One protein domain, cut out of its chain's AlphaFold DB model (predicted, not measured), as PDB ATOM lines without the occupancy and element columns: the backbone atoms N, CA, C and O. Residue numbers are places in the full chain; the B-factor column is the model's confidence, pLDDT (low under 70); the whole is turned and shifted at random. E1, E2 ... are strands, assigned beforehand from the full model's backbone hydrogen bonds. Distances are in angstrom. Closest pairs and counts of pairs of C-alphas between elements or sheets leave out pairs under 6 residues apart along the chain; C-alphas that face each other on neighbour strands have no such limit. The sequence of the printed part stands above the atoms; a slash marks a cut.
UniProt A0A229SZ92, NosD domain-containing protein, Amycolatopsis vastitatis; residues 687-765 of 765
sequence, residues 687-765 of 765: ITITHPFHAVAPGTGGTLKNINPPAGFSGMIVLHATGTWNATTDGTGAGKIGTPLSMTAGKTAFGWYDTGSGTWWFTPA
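What this domain is: This is residues 687 to 765 of the 765 residues of the protein "NosD domain-containing protein" of Amycolatopsis vastitatis (UniProt A0A229SZ92). A small, loosely formed and only partly closed barrel-like ring of strands: the long strands E3, E6 and E7 make one strongly twisted wall, and the short hairpin E4 and E5, with E2 and short pairings outside the named strands, makes the other side. E1 meets E3 at a single point at one edge of the wall, and the ring stays open between E1 and E2. The printed part has 79 residues with no named helix and seven named strands, E1 to E7 in chain order, holding 32 residues, under half; the class is all strand. The larger sheet runs E1, E3, E6, E7 and is mixed; E4 and E5 form an antiparallel sheet of two. The whole is compact and rounded, with a radius of gyration of the C-alphas of 11.3 A and spans of 31 by 25 by 19 A.

Where its parts are: Find C-alpha 715 at (123.988, 147.272, 180.099); from there E3 runs 19.7 A to residue 721. E6, residues 748 to 754, covers 19.9 A. E7, residues 759 to 764, covers 16.6 A and ends at C-alpha 764 at (122.434, 139.363, 165.401). Four strands have three residues each: E1, residues 695 to 697, beginning at (124.672, 154.013, 168.462); E2, 706 to 708; E4, 725 to 727; and E5, 741 to 743.

How they stand to each other: Look first at the inner strands E3 and E6, antiparallel at 151 degrees: C-alphas 716 and 752 face each other at 4.4 A, and N 717 and O 751 are within hydrogen-bond range at 2.8 A. E6 and E7 are a hairpin, antiparallel at 156 degrees, with N 752 and O 761 at 2.8 A. At the other edge, E1 and E3 meet only at a point, C-alphas 695 and 719, 5.9 A apart. The hairpin E4 and E5 is antiparallel at 168 degrees, with N 727 and O 741 at 2.7 A. The closest C-alphas of E5 and E7 are those of Leu 741 and Phe 762, 7.0 A apart. Residues 736 to 737 pair parallel with 759 to 760 of E7, residues 703 to 704 with 726 to 727 of E4, and residues 687 to 688 with 707 to 708 of E2. E2 pairs with no named strand; E2 and E4 are apart, but only just, at 8.2 A.

The domain as a whole: The farthest C-alphas, those of Thr 700 and Gly 756, are 31.9 A apart. The printed part has no cut and ends at Ala 765, the chain's last residue. The link from E4 to E5, residues 728 to 740, is long. Mean pLDDT of the printed part is 76.1; residues 687 to 702, 722 and 765 are under 70.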
ATOM      1  N   ILE A 687     133.886 153.272 168.303       66.56
ATOM      2  CA  ILE A 687     132.647 154.023 168.573       66.56
ATOM      3  C   ILE A 687     132.648 154.426 170.047       66.56
ATOM      4  O   ILE A 687     132.874 153.577 170.902       66.56
ATOM      5  N   THR A 688     132.367 155.691 170.363       66.19
ATOM      6  CA  THR A 688     132.154 156.133 171.752       66.19
ATOM      7  C   THR A 688     130.662 156.274 172.008       66.19
ATOM      8  O   THR A 688     129.990 157.060 171.338       66.19
ATOM      9  N   ILE A 689     130.139 155.520 172.972       60.69
ATOM     10  CA  ILE A 689     128.738 155.618 173.382       60.69
ATOM     11  C   ILE A 689     128.625 156.771 174.375       60.69
ATOM     12  O   ILE A 689     129.208 156.726 175.452       60.69
ATOM     13  N   THR A 690     127.872 157.807 174.018       52.38
ATOM     14  CA  THR A 690     127.630 158.956 174.904       52.38
ATOM     15  C   THR A 690     126.321 158.838 175.682       52.38
ATOM     16  O   THR A 690     126.152 159.541 176.673       52.38
ATOM     17  N   HIS A 691     125.411 157.943 175.275       51.03
ATOM     18  CA  HIS A 691     124.106 157.747 175.907       51.03
ATOM     19  C   HIS A 691     123.696 156.263 175.910       51.03
ATOM     20  O   HIS A 691     123.977 155.558 174.943       51.03
ATOM     21  N   PRO A 692     123.002 155.780 176.959       45.84
ATOM     22  CA  PRO A 692     122.711 154.357 177.173       45.84
ATOM     23  C   PRO A 692     121.733 153.713 176.173       45.84
ATOM     24  O   PRO A 692     121.442 152.529 176.298       45.84
ATOM     25  N   PHE A 693     121.248 154.442 175.165       49.25
ATOM     26  CA  PHE A 693     120.297 153.918 174.190       49.25
ATOM     27  C   PHE A 693     120.655 154.430 172.787       49.25
ATOM     28  O   PHE A 693     120.451 155.603 172.487       49.25
ATOM     29  N   HIS A 694     121.148 153.513 171.945       49.12
ATOM     30  CA  HIS A 694     121.460 153.646 170.511       49.12
ATOM     31  C   HIS A 694     122.822 154.249 170.105       49.12
ATOM     32  O   HIS A 694     123.178 155.368 170.463       49.12
ATOM     33  N   ALA A 695     123.540 153.516 169.243       49.16
ATOM     34  CA  ALA A 695     124.672 154.013 168.462       49.16
ATOM     35  C   ALA A 695     124.420 153.724 166.971       49.16
ATOM     36  O   ALA A 695     124.197 152.578 166.582       49.16
ATOM     37  N   VAL A 696     124.440 154.767 166.137       49.00
ATOM     38  CA  VAL A 696     124.313 154.658 164.675       49.00
ATOM     39  C   VAL A 696     125.711 154.752 164.072       49.00
ATOM     40  O   VAL A 696     126.361 155.789 164.195       49.00
ATOM     41  N   ALA A 697     126.180 153.682 163.429       50.72
ATOM     42  CA  ALA A 697     127.470 153.664 162.739       50.72
ATOM     43  C   ALA A 697     127.285 154.096 161.271       50.72
ATOM     44  O   ALA A 697     126.593 153.384 160.538       50.72
ATOM     45  N   PRO A 698     127.841 155.234 160.812       43.22
ATOM     46  CA  PRO A 698     127.778 155.620 159.404       43.22
ATOM     47  C   PRO A 698     128.738 154.801 158.527       43.22
ATOM     48  O   PRO A 698     129.906 154.650 158.856       43.22
ATOM     49  N   GLY A 699     128.238 154.365 157.366       50.69
ATOM     50  CA  GLY A 699     128.951 154.409 156.080       50.69
ATOM     51  C   GLY A 699     130.274 153.643 155.904       50.69
ATOM     52  O   GLY A 699     131.342 154.135 156.235       50.69
ATOM     53  N   THR A 700     130.161 152.504 155.211       48.25
ATOM     54  CA  THR A 700     131.115 151.847 154.286       48.25
ATOM     55  C   THR A 700     132.588 151.678 154.693       48.25
ATOM     56  O   THR A 700     133.417 152.553 154.465       48.25
ATOM     57  N   GLY A 701     132.937 150.446 155.093       58.53
ATOM     58  CA  GLY A 701     134.251 149.845 154.801       58.53
ATOM     59  C   GLY A 701     135.239 149.691 155.962       58.53
ATOM     60  O   GLY A 701     136.271 149.047 155.782       58.53
ATOM     61  N   GLY A 702     134.942 150.226 157.148       66.00
ATOM     62  CA  GLY A 702     135.817 150.119 158.323       66.00
ATOM     63  C   GLY A 702     135.655 148.810 159.107       66.00
ATOM     64  O   GLY A 702     134.554 148.270 159.219       66.00
ATOM     65  N   THR A 703     136.756 148.313 159.684       77.12
ATOM     66  CA  THR A 703     136.721 147.248 160.702       77.12
ATOM     67  C   THR A 703     136.643 147.874 162.094       77.12
ATOM     68  O   THR A 703     137.558 148.584 162.509       77.12
ATOM     69  N   LEU A 704     135.560 147.607 162.817       80.44
ATOM     70  CA  LEU A 704     135.338 148.072 164.182       80.44
ATOM     71  C   LEU A 704     136.072 147.161 165.176       80.44
ATOM     72  O   LEU A 704     135.821 145.960 165.217       80.44
ATOM     73  N   LYS A 705     136.963 147.725 165.996       82.19
ATOM     74  CA  LYS A 705     137.724 146.949 166.996       82.19
ATOM     75  C   LYS A 705     137.217 147.164 168.420       82.19
ATOM     76  O   LYS A 705     137.253 146.252 169.243       82.19
ATOM     77  N   ASN A 706     136.711 148.366 168.696       83.69
ATOM     78  CA  ASN A 706     136.264 148.774 170.021       83.69
ATOM     79  C   ASN A 706     134.947 149.565 169.974       83.69
ATOM     80  O   ASN A 706     134.708 150.371 169.075       83.69
ATOM     81  N   ILE A 707     134.123 149.388 171.001       84.94
ATOM     82  CA  ILE A 707     132.968 150.221 171.331       84.94
ATOM     83  C   ILE A 707     133.168 150.680 172.774       84.94
ATOM     84  O   ILE A 707     133.000 149.904 173.704       84.94
ATOM     85  N   ASN A 708     133.570 151.923 172.988       83.69
ATOM     86  CA  ASN A 708     133.904 152.426 174.315       83.69
ATOM     87  C   ASN A 708     132.615 152.817 175.061       83.69
ATOM     88  O   ASN A 708     131.912 153.728 174.604       83.69
ATOM     89  N   PRO A 709     132.283 152.157 176.186       80.25
ATOM     90  CA  PRO A 709     131.151 152.551 177.009       80.25
ATOM     91  C   PRO A 709     131.495 153.761 177.892       80.25
ATOM     92  O   PRO A 709     132.672 153.993 178.187       80.25
ATOM     93  N   PRO A 710     130.487 154.510 178.380       76.81
ATOM     94  CA  PRO A 710     130.684 155.463 179.466       76.81
ATOM     95  C   PRO A 710     131.297 154.782 180.695       76.81
ATOM     96  O   PRO A 710     131.029 153.609 180.968       76.81
ATOM     97  N   ALA A 711     132.083 155.522 181.477       74.38
ATOM     98  CA  ALA A 711     132.615 155.009 182.736       74.38
ATOM     99  C   ALA A 711     131.475 154.510 183.646       74.38
ATOM    100  O   ALA A 711     130.488 155.214 183.856       74.38
ATOM    101  N   GLY A 712     131.610 153.286 184.169       76.06
ATOM    102  CA  GLY A 712     130.612 152.658 185.047       76.06
ATOM    103  C   GLY A 712     129.368 152.097 184.346       76.06
ATOM    104  O   GLY A 712     128.467 151.612 185.023       76.06
ATOM    105  N   PHE A 713     129.290 152.134 183.013       78.56
ATOM    106  CA  PHE A 713     128.168 151.549 182.276       78.56
ATOM    107  C   PHE A 713     128.261 150.021 182.251       78.56
ATOM    108  O   PHE A 713     129.247 149.497 181.751       78.56
ATOM    109  N   SER A 714     127.208 149.326 182.690       74.38
ATOM    110  CA  SER A 714     126.953 147.905 182.413       74.38
ATOM    111  C   SER A 714     125.520 147.786 181.904       74.38
ATOM    112  O   SER A 714     124.593 148.230 182.580       74.38
ATOM    113  N   GLY A 715     125.316 147.247 180.704       80.69
ATOM    114  CA  GLY A 715     123.988 147.272 180.099       80.69
ATOM    115  C   GLY A 715     123.937 146.761 178.668       80.69
ATOM    116  O   GLY A 715     124.933 146.292 178.117       80.69
ATOM    117  N   MET A 716     122.744 146.840 178.084       80.00
ATOM    118  CA  MET A 716     122.459 146.396 176.723       80.00
ATOM    119  C   MET A 716     122.355 147.591 175.770       80.00
ATOM    120  O   MET A 716     121.846 148.645 176.145       80.00
ATOM    121  N   ILE A 717     122.808 147.417 174.532       80.50
ATOM    122  CA  ILE A 717     122.634 148.361 173.428       80.50
ATOM    123  C   ILE A 717     122.002 147.659 172.232       80.50
ATOM    124  O   ILE A 717     122.140 146.449 172.049       80.50
ATOM    125  N   VAL A 718     121.361 148.452 171.381       79.44
ATOM    126  CA  VAL A 718     120.906 148.027 170.057       79.44
ATOM    127  C   VAL A 718     121.735 148.777 169.021       79.44
ATOM    128  O   VAL A 718     121.860 150.004 169.090       79.44
ATOM    129  N   LEU A 719     122.329 148.033 168.091       80.00
ATOM    130  CA  LEU A 719     123.060 148.567 166.949       80.00
ATOM    131  C   LEU A 719     122.222 148.392 165.693       80.00
ATOM    132  O   LEU A 719     121.812 147.276 165.383       80.00
ATOM    133  N   HIS A 720     122.032 149.475 164.945       76.88
ATOM    134  CA  HIS A 720     121.386 149.444 163.637       76.88
ATOM    135  C   HIS A 720     122.379 149.896 162.566       76.88
ATOM    136  O   HIS A 720     122.949 150.989 162.643       76.88
ATOM    137  N   ALA A 721     122.617 149.042 161.572       76.44
ATOM    138  CA  ALA A 721     123.599 149.306 160.533       76.44
ATOM    139  C   ALA A 721     122.989 150.105 159.379       76.44
ATOM    140  O   ALA A 721     122.100 149.634 158.675       76.44
ATOM    141  N   THR A 722     123.508 151.309 159.137       68.94
ATOM    142  CA  THR A 722     123.143 152.117 157.958       68.94
ATOM    143  C   THR A 722     124.016 151.805 156.736       68.94
ATOM    144  O   THR A 722     123.717 152.255 155.635       68.94
ATOM    145  N   GLY A 723     125.068 150.999 156.908       77.50
ATOM    146  CA  GLY A 723     125.950 150.492 155.855       77.50
ATOM    147  C   GLY A 723     126.629 149.187 156.282       77.50
ATOM    148  O   GLY A 723     126.477 148.762 157.425       77.50
ATOM    149  N   THR A 724     127.374 148.548 155.377       78.81
ATOM    150  CA  THR A 724     128.086 147.297 155.690       78.81
ATOM    151  C   THR A 724     129.385 147.561 156.454       78.81
ATOM    152  O   THR A 724     130.220 148.348 155.997       78.81
ATOM    153  N   TRP A 725     129.574 146.874 157.581       79.81
ATOM    154  CA  TRP A 725     130.790 146.909 158.397       79.81
ATOM    155  C   TRP A 725     131.029 145.566 159.101       79.81
ATOM    156  O   TRP A 725     130.113 144.761 159.275       79.81
ATOM    157  N   ASN A 726     132.276 145.329 159.509       82.94
ATOM    158  CA  ASN A 726     132.671 144.148 160.275       82.94
ATOM    159  C   ASN A 726     133.294 144.579 161.600       82.94
ATOM    160  O   ASN A 726     134.040 145.554 161.641       82.94
ATOM    161  N   ALA A 727     133.021 143.839 162.664       81.81
ATOM    162  CA  ALA A 727     133.719 143.931 163.932       81.81
ATOM    163  C   ALA A 727     134.636 142.727 164.135       81.81
ATOM    164  O   ALA A 727     134.249 141.586 163.867       81.81
ATOM    165  N   THR A 728     135.836 142.987 164.639       84.06
ATOM    166  CA  THR A 728     136.841 141.971 164.966       84.06
ATOM    167  C   THR A 728     137.101 141.929 166.469       84.06
ATOM    168  O   THR A 728     136.851 142.885 167.198       84.06
ATOM    169  N   THR A 729     137.617 140.796 166.942       87.50
ATOM    170  CA  THR A 729     137.924 140.552 168.360       87.50
ATOM    171  C   THR A 729     139.335 140.990 168.764       87.50
ATOM    172  O   THR A 729     139.767 140.735 169.884       87.50
ATOM    173  N   ASP A 730     140.065 141.660 167.866       84.75
ATOM    174  CA  ASP A 730     141.443 142.125 168.077       84.75
ATOM    175  C   ASP A 730     141.534 143.504 168.762       84.75
ATOM    176  O   ASP A 730     142.614 144.093 168.854       84.75
ATOM    177  N   GLY A 731     140.408 144.028 169.255       81.75
ATOM    178  CA  GLY A 731     140.361 145.211 170.111       81.75
ATOM    179  C   GLY A 731     141.034 144.995 171.470       81.75
ATOM    180  O   GLY A 731     141.074 143.888 172.008       81.75
ATOM    181  N   THR A 732     141.542 146.075 172.067       82.44
ATOM    182  CA  THR A 732     142.183 146.052 173.398       82.44
ATOM    183  C   THR A 732     141.526 147.061 174.339       82.44
ATOM    184  O   THR A 732     140.988 148.067 173.887       82.44
ATOM    185  N   GLY A 733     141.560 146.807 175.650       87.25
ATOM    186  CA  GLY A 733     140.991 147.705 176.664       87.25
ATOM    187  C   GLY A 733     139.472 147.595 176.851       87.25
ATOM    188  O   GLY A 733     138.826 146.678 176.339       87.25
ATOM    189  N   ALA A 734     138.917 148.524 177.636       79.62
ATOM    190  CA  ALA A 734     137.486 148.604 177.911       79.62
ATOM    191  C   ALA A 734     136.721 148.901 176.617       79.62
ATOM    192  O   ALA A 734     137.000 149.887 175.938       79.62
ATOM    193  N   GLY A 735     135.767 148.038 176.279       80.12
ATOM    194  CA  GLY A 735     134.995 148.163 175.051       80.12
ATOM    195  C   GLY A 735     135.474 147.281 173.901       80.12
ATOM    196  O   GLY A 735     134.986 147.443 172.786       80.12
ATOM    197  N   LYS A 736     136.403 146.343 174.129       89.31
ATOM    198  CA  LYS A 736     136.750 145.345 173.104       89.31
ATOM    199  C   LYS A 736     135.541 144.469 172.760       89.31
ATOM    200  O   LYS A 736     134.672 144.233 173.601       89.31
ATOM    201  N   ILE A 737     135.492 143.966 171.535       86.44
ATOM    202  CA  ILE A 737     134.400 143.115 171.059       86.44
ATOM    203  C   ILE A 737     134.787 141.643 171.269       86.44
ATOM    204  O   ILE A 737     135.857 141.218 170.852       86.44
ATOM    205  N   GLY A 738     133.943 140.872 171.957       86.19
ATOM    206  CA  GLY A 738     134.186 139.468 172.311       86.19
ATOM    207  C   GLY A 738     133.817 138.474 171.210       86.19
ATOM    208  O   GLY A 738     134.410 137.400 171.132       86.19
ATOM    209  N   THR A 739     132.902 138.854 170.315       83.88
ATOM    210  CA  THR A 739     132.438 138.014 169.201       83.88
ATOM    211  C   THR A 739     132.542 138.779 167.884       83.88
ATOM    212  O   THR A 739     132.030 139.899 167.817       83.88
ATOM    213  N   PRO A 740     133.150 138.217 166.819       85.19
ATOM    214  CA  PRO A 740     133.110 138.848 165.507       85.19
ATOM    215  C   PRO A 740     131.655 139.069 165.082       85.19
ATOM    216  O   PRO A 740     130.820 138.179 165.241       85.19
ATOM    217  N   LEU A 741     131.356 140.244 164.537       86.38
ATOM    218  CA  LEU A 741     130.011 140.601 164.094       86.38
ATOM    219  C   LEU A 741     130.105 141.230 162.706       86.38
ATOM    220  O   LEU A 741     130.810 142.217 162.521       86.38
ATOM    221  N   SER A 742     129.392 140.673 161.732       86.44
ATOM    222  CA  SER A 742     129.237 141.285 160.412       86.44
ATOM    223  C   SER A 742     127.837 141.864 160.306       86.44
ATOM    224  O   SER A 742     126.854 141.166 160.555       86.44
ATOM    225  N   MET A 743     127.746 143.144 159.966       82.62
ATOM    226  CA  MET A 743     126.484 143.860 159.845       82.62
ATOM    227  C   MET A 743     126.364 144.405 158.431       82.62
ATOM    228  O   MET A 743     127.273 145.065 157.931       82.62
ATOM    229  N   THR A 744     125.236 144.139 157.781       82.50
ATOM    230  CA  THR A 744     124.866 144.730 156.491       82.50
ATOM    231  C   THR A 744     123.809 145.814 156.694       82.50
ATOM    232  O   THR A 744     123.154 145.867 157.736       82.50
ATOM    233  N   ALA A 745     123.651 146.707 155.714       80.94
ATOM    234  CA  ALA A 745     122.669 147.787 155.792       80.94
ATOM    235  C   ALA A 745     121.255 147.253 156.112       80.94
ATOM    236  O   ALA A 745     120.783 146.312 155.475       80.94
ATOM    237  N   GLY A 746     120.592 147.858 157.100       73.94
ATOM    238  CA  GLY A 746     119.252 147.488 157.566       73.94
ATOM    239  C   GLY A 746     119.202 146.329 158.566       73.94
ATOM    240  O   GLY A 746     118.111 145.918 158.950       73.94
ATOM    241  N   LYS A 747     120.349 145.778 158.990       82.00
ATOM    242  CA  LYS A 747     120.404 144.768 160.057       82.00
ATOM    243  C   LYS A 747     120.527 145.401 161.440       82.00
ATOM    244  O   LYS A 747     121.119 146.473 161.605       82.00
ATOM    245  N   THR A 748     120.004 144.675 162.424       80.50
ATOM    246  CA  THR A 748     120.047 145.022 163.844       80.50
ATOM    247  C   THR A 748     120.849 143.967 164.606       80.50
ATOM    248  O   THR A 748     120.816 142.790 164.256       80.50
ATOM    249  N   ALA A 749     121.581 144.375 165.639       81.81
ATOM    250  CA  ALA A 749     122.219 143.467 166.587       81.81
ATOM    251  C   ALA A 749     122.030 143.975 168.015       81.81
ATOM    252  O   ALA A 749     122.053 145.183 168.268       81.81
ATOM    253  N   PHE A 750     121.884 143.040 168.947       86.31
ATOM    254  CA  PHE A 750     121.816 143.313 170.377       86.31
ATOM    255  C   PHE A 750     123.193 143.090 170.990       86.31
ATOM    256  O   PHE A 750     123.791 142.033 170.797       86.31
ATOM    257  N   GLY A 751     123.715 144.098 171.686       85.19
ATOM    258  CA  GLY A 751     125.006 144.050 172.363       85.19
ATOM    259  C   GLY A 751     124.849 144.137 173.868       85.19
ATOM    260  O   GLY A 751     124.128 145.006 174.340       85.19
ATOM    261  N   TRP A 752     125.548 143.307 174.632       89.50
ATOM    262  CA  TRP A 752     125.632 143.427 176.086       89.50
ATOM    263  C   TRP A 752     127.074 143.696 176.519       89.50
ATOM    264  O   TRP A 752     127.996 143.025 176.052       89.50
ATOM    265  N   TYR A 753     127.262 144.694 177.388       88.56
ATOM    266  CA  TYR A 753     128.561 145.034 177.961       88.56
ATOM    267  C   TYR A 753     128.694 144.527 179.386       88.56
ATOM    268  O   TYR A 753     127.941 144.921 180.287       88.56
ATOM    269  N   ASP A 754     129.729 143.724 179.575       82.75
ATOM    270  CA  ASP A 754     130.174 143.267 180.874       82.75
ATOM    271  C   ASP A 754     131.280 144.184 181.400       82.75
ATOM    272  O   ASP A 754     132.403 144.193 180.886       82.75
ATOM    273  N   THR A 755     130.974 144.934 182.457       82.50
ATOM    274  CA  THR A 755     131.966 145.763 183.155       82.50
ATOM    275  C   THR A 755     133.102 144.940 183.756       82.50
ATOM    276  O   THR A 755     134.226 145.436 183.812       82.50
ATOM    277  N   GLY A 756     132.847 143.687 184.154       82.50
ATOM    278  CA  GLY A 756     133.844 142.804 184.754       82.50
ATOM    279  C   GLY A 756     134.917 142.357 183.760       82.50
ATOM    280  O   GLY A 756     136.105 142.383 184.075       82.50
ATOM    281  N   SER A 757     134.520 141.995 182.537       84.81
ATOM    282  CA  SER A 757     135.459 141.599 181.474       84.81
ATOM    283  C   SER A 757     135.867 142.741 180.537       84.81
ATOM    284  O   SER A 757     136.730 142.553 179.673       84.81
ATOM    285  N   GLY A 758     135.241 143.913 180.662       87.50
ATOM    286  CA  GLY A 758     135.447 145.057 179.780       87.50
ATOM    287  C   GLY A 758     135.092 144.774 178.315       87.50
ATOM    288  O   GLY A 758     135.643 145.430 177.427       87.50
ATOM    289  N   THR A 759     134.223 143.789 178.058       88.94
ATOM    290  CA  THR A 759     133.985 143.189 176.734       88.94
ATOM    291  C   THR A 759     132.521 143.314 176.311       88.94
ATOM    292  O   THR A 759     131.615 143.137 177.124       88.94
ATOM    293  N   TRP A 760     132.289 143.586 175.025       88.19
ATOM    294  CA  TRP A 760     130.966 143.521 174.399       88.19
ATOM    295  C   TRP A 760     130.687 142.159 173.777       88.19
ATOM    296  O   TRP A 760     131.516 141.634 173.035       88.19
ATOM    297  N   TRP A 761     129.477 141.651 173.978       88.06
ATOM    298  CA  TRP A 761     128.973 140.429 173.357       88.06
ATOM    299  C   TRP A 761     127.772 140.761 172.486       88.06
ATOM    300  O   TRP A 761     126.839 141.400 172.967       88.06
ATOM    301  N   PHE A 762     127.792 140.343 171.220       86.62
ATOM    302  CA  PHE A 762     126.724 140.652 170.271       86.62
ATOM    303  C   PHE A 762     125.968 139.409 169.811       86.62
ATOM    304  O   PHE A 762     126.559 138.353 169.583       86.62
ATOM    305  N   THR A 763     124.664 139.574 169.602       82.62
ATOM    306  CA  THR A 763     123.789 138.612 168.927       82.62
ATOM    307  C   THR A 763     123.080 139.328 167.772       82.62
ATOM    308  O   THR A 763     122.424 140.347 168.012       82.62
ATOM    309  N   PRO A 764     123.225 138.857 166.519       77.94
ATOM    310  CA  PRO A 764     122.434 139.363 165.401       77.94
ATOM    311  C   PRO A 764     120.936 139.188 165.684       77.94
ATOM    312  O   PRO A 764     120.543 138.151 166.216       77.94
ATOM    313  N   ALA A 765     120.132 140.199 165.351       64.06
ATOM    314  CA  ALA A 765     118.673 140.147 165.437       64.06
ATOM    315  C   ALA A 765     118.045 139.463 164.216       64.06
ATOM    316  O   ALA A 765     118.565 139.656 163.085       64.06
TER     317      ALA A 765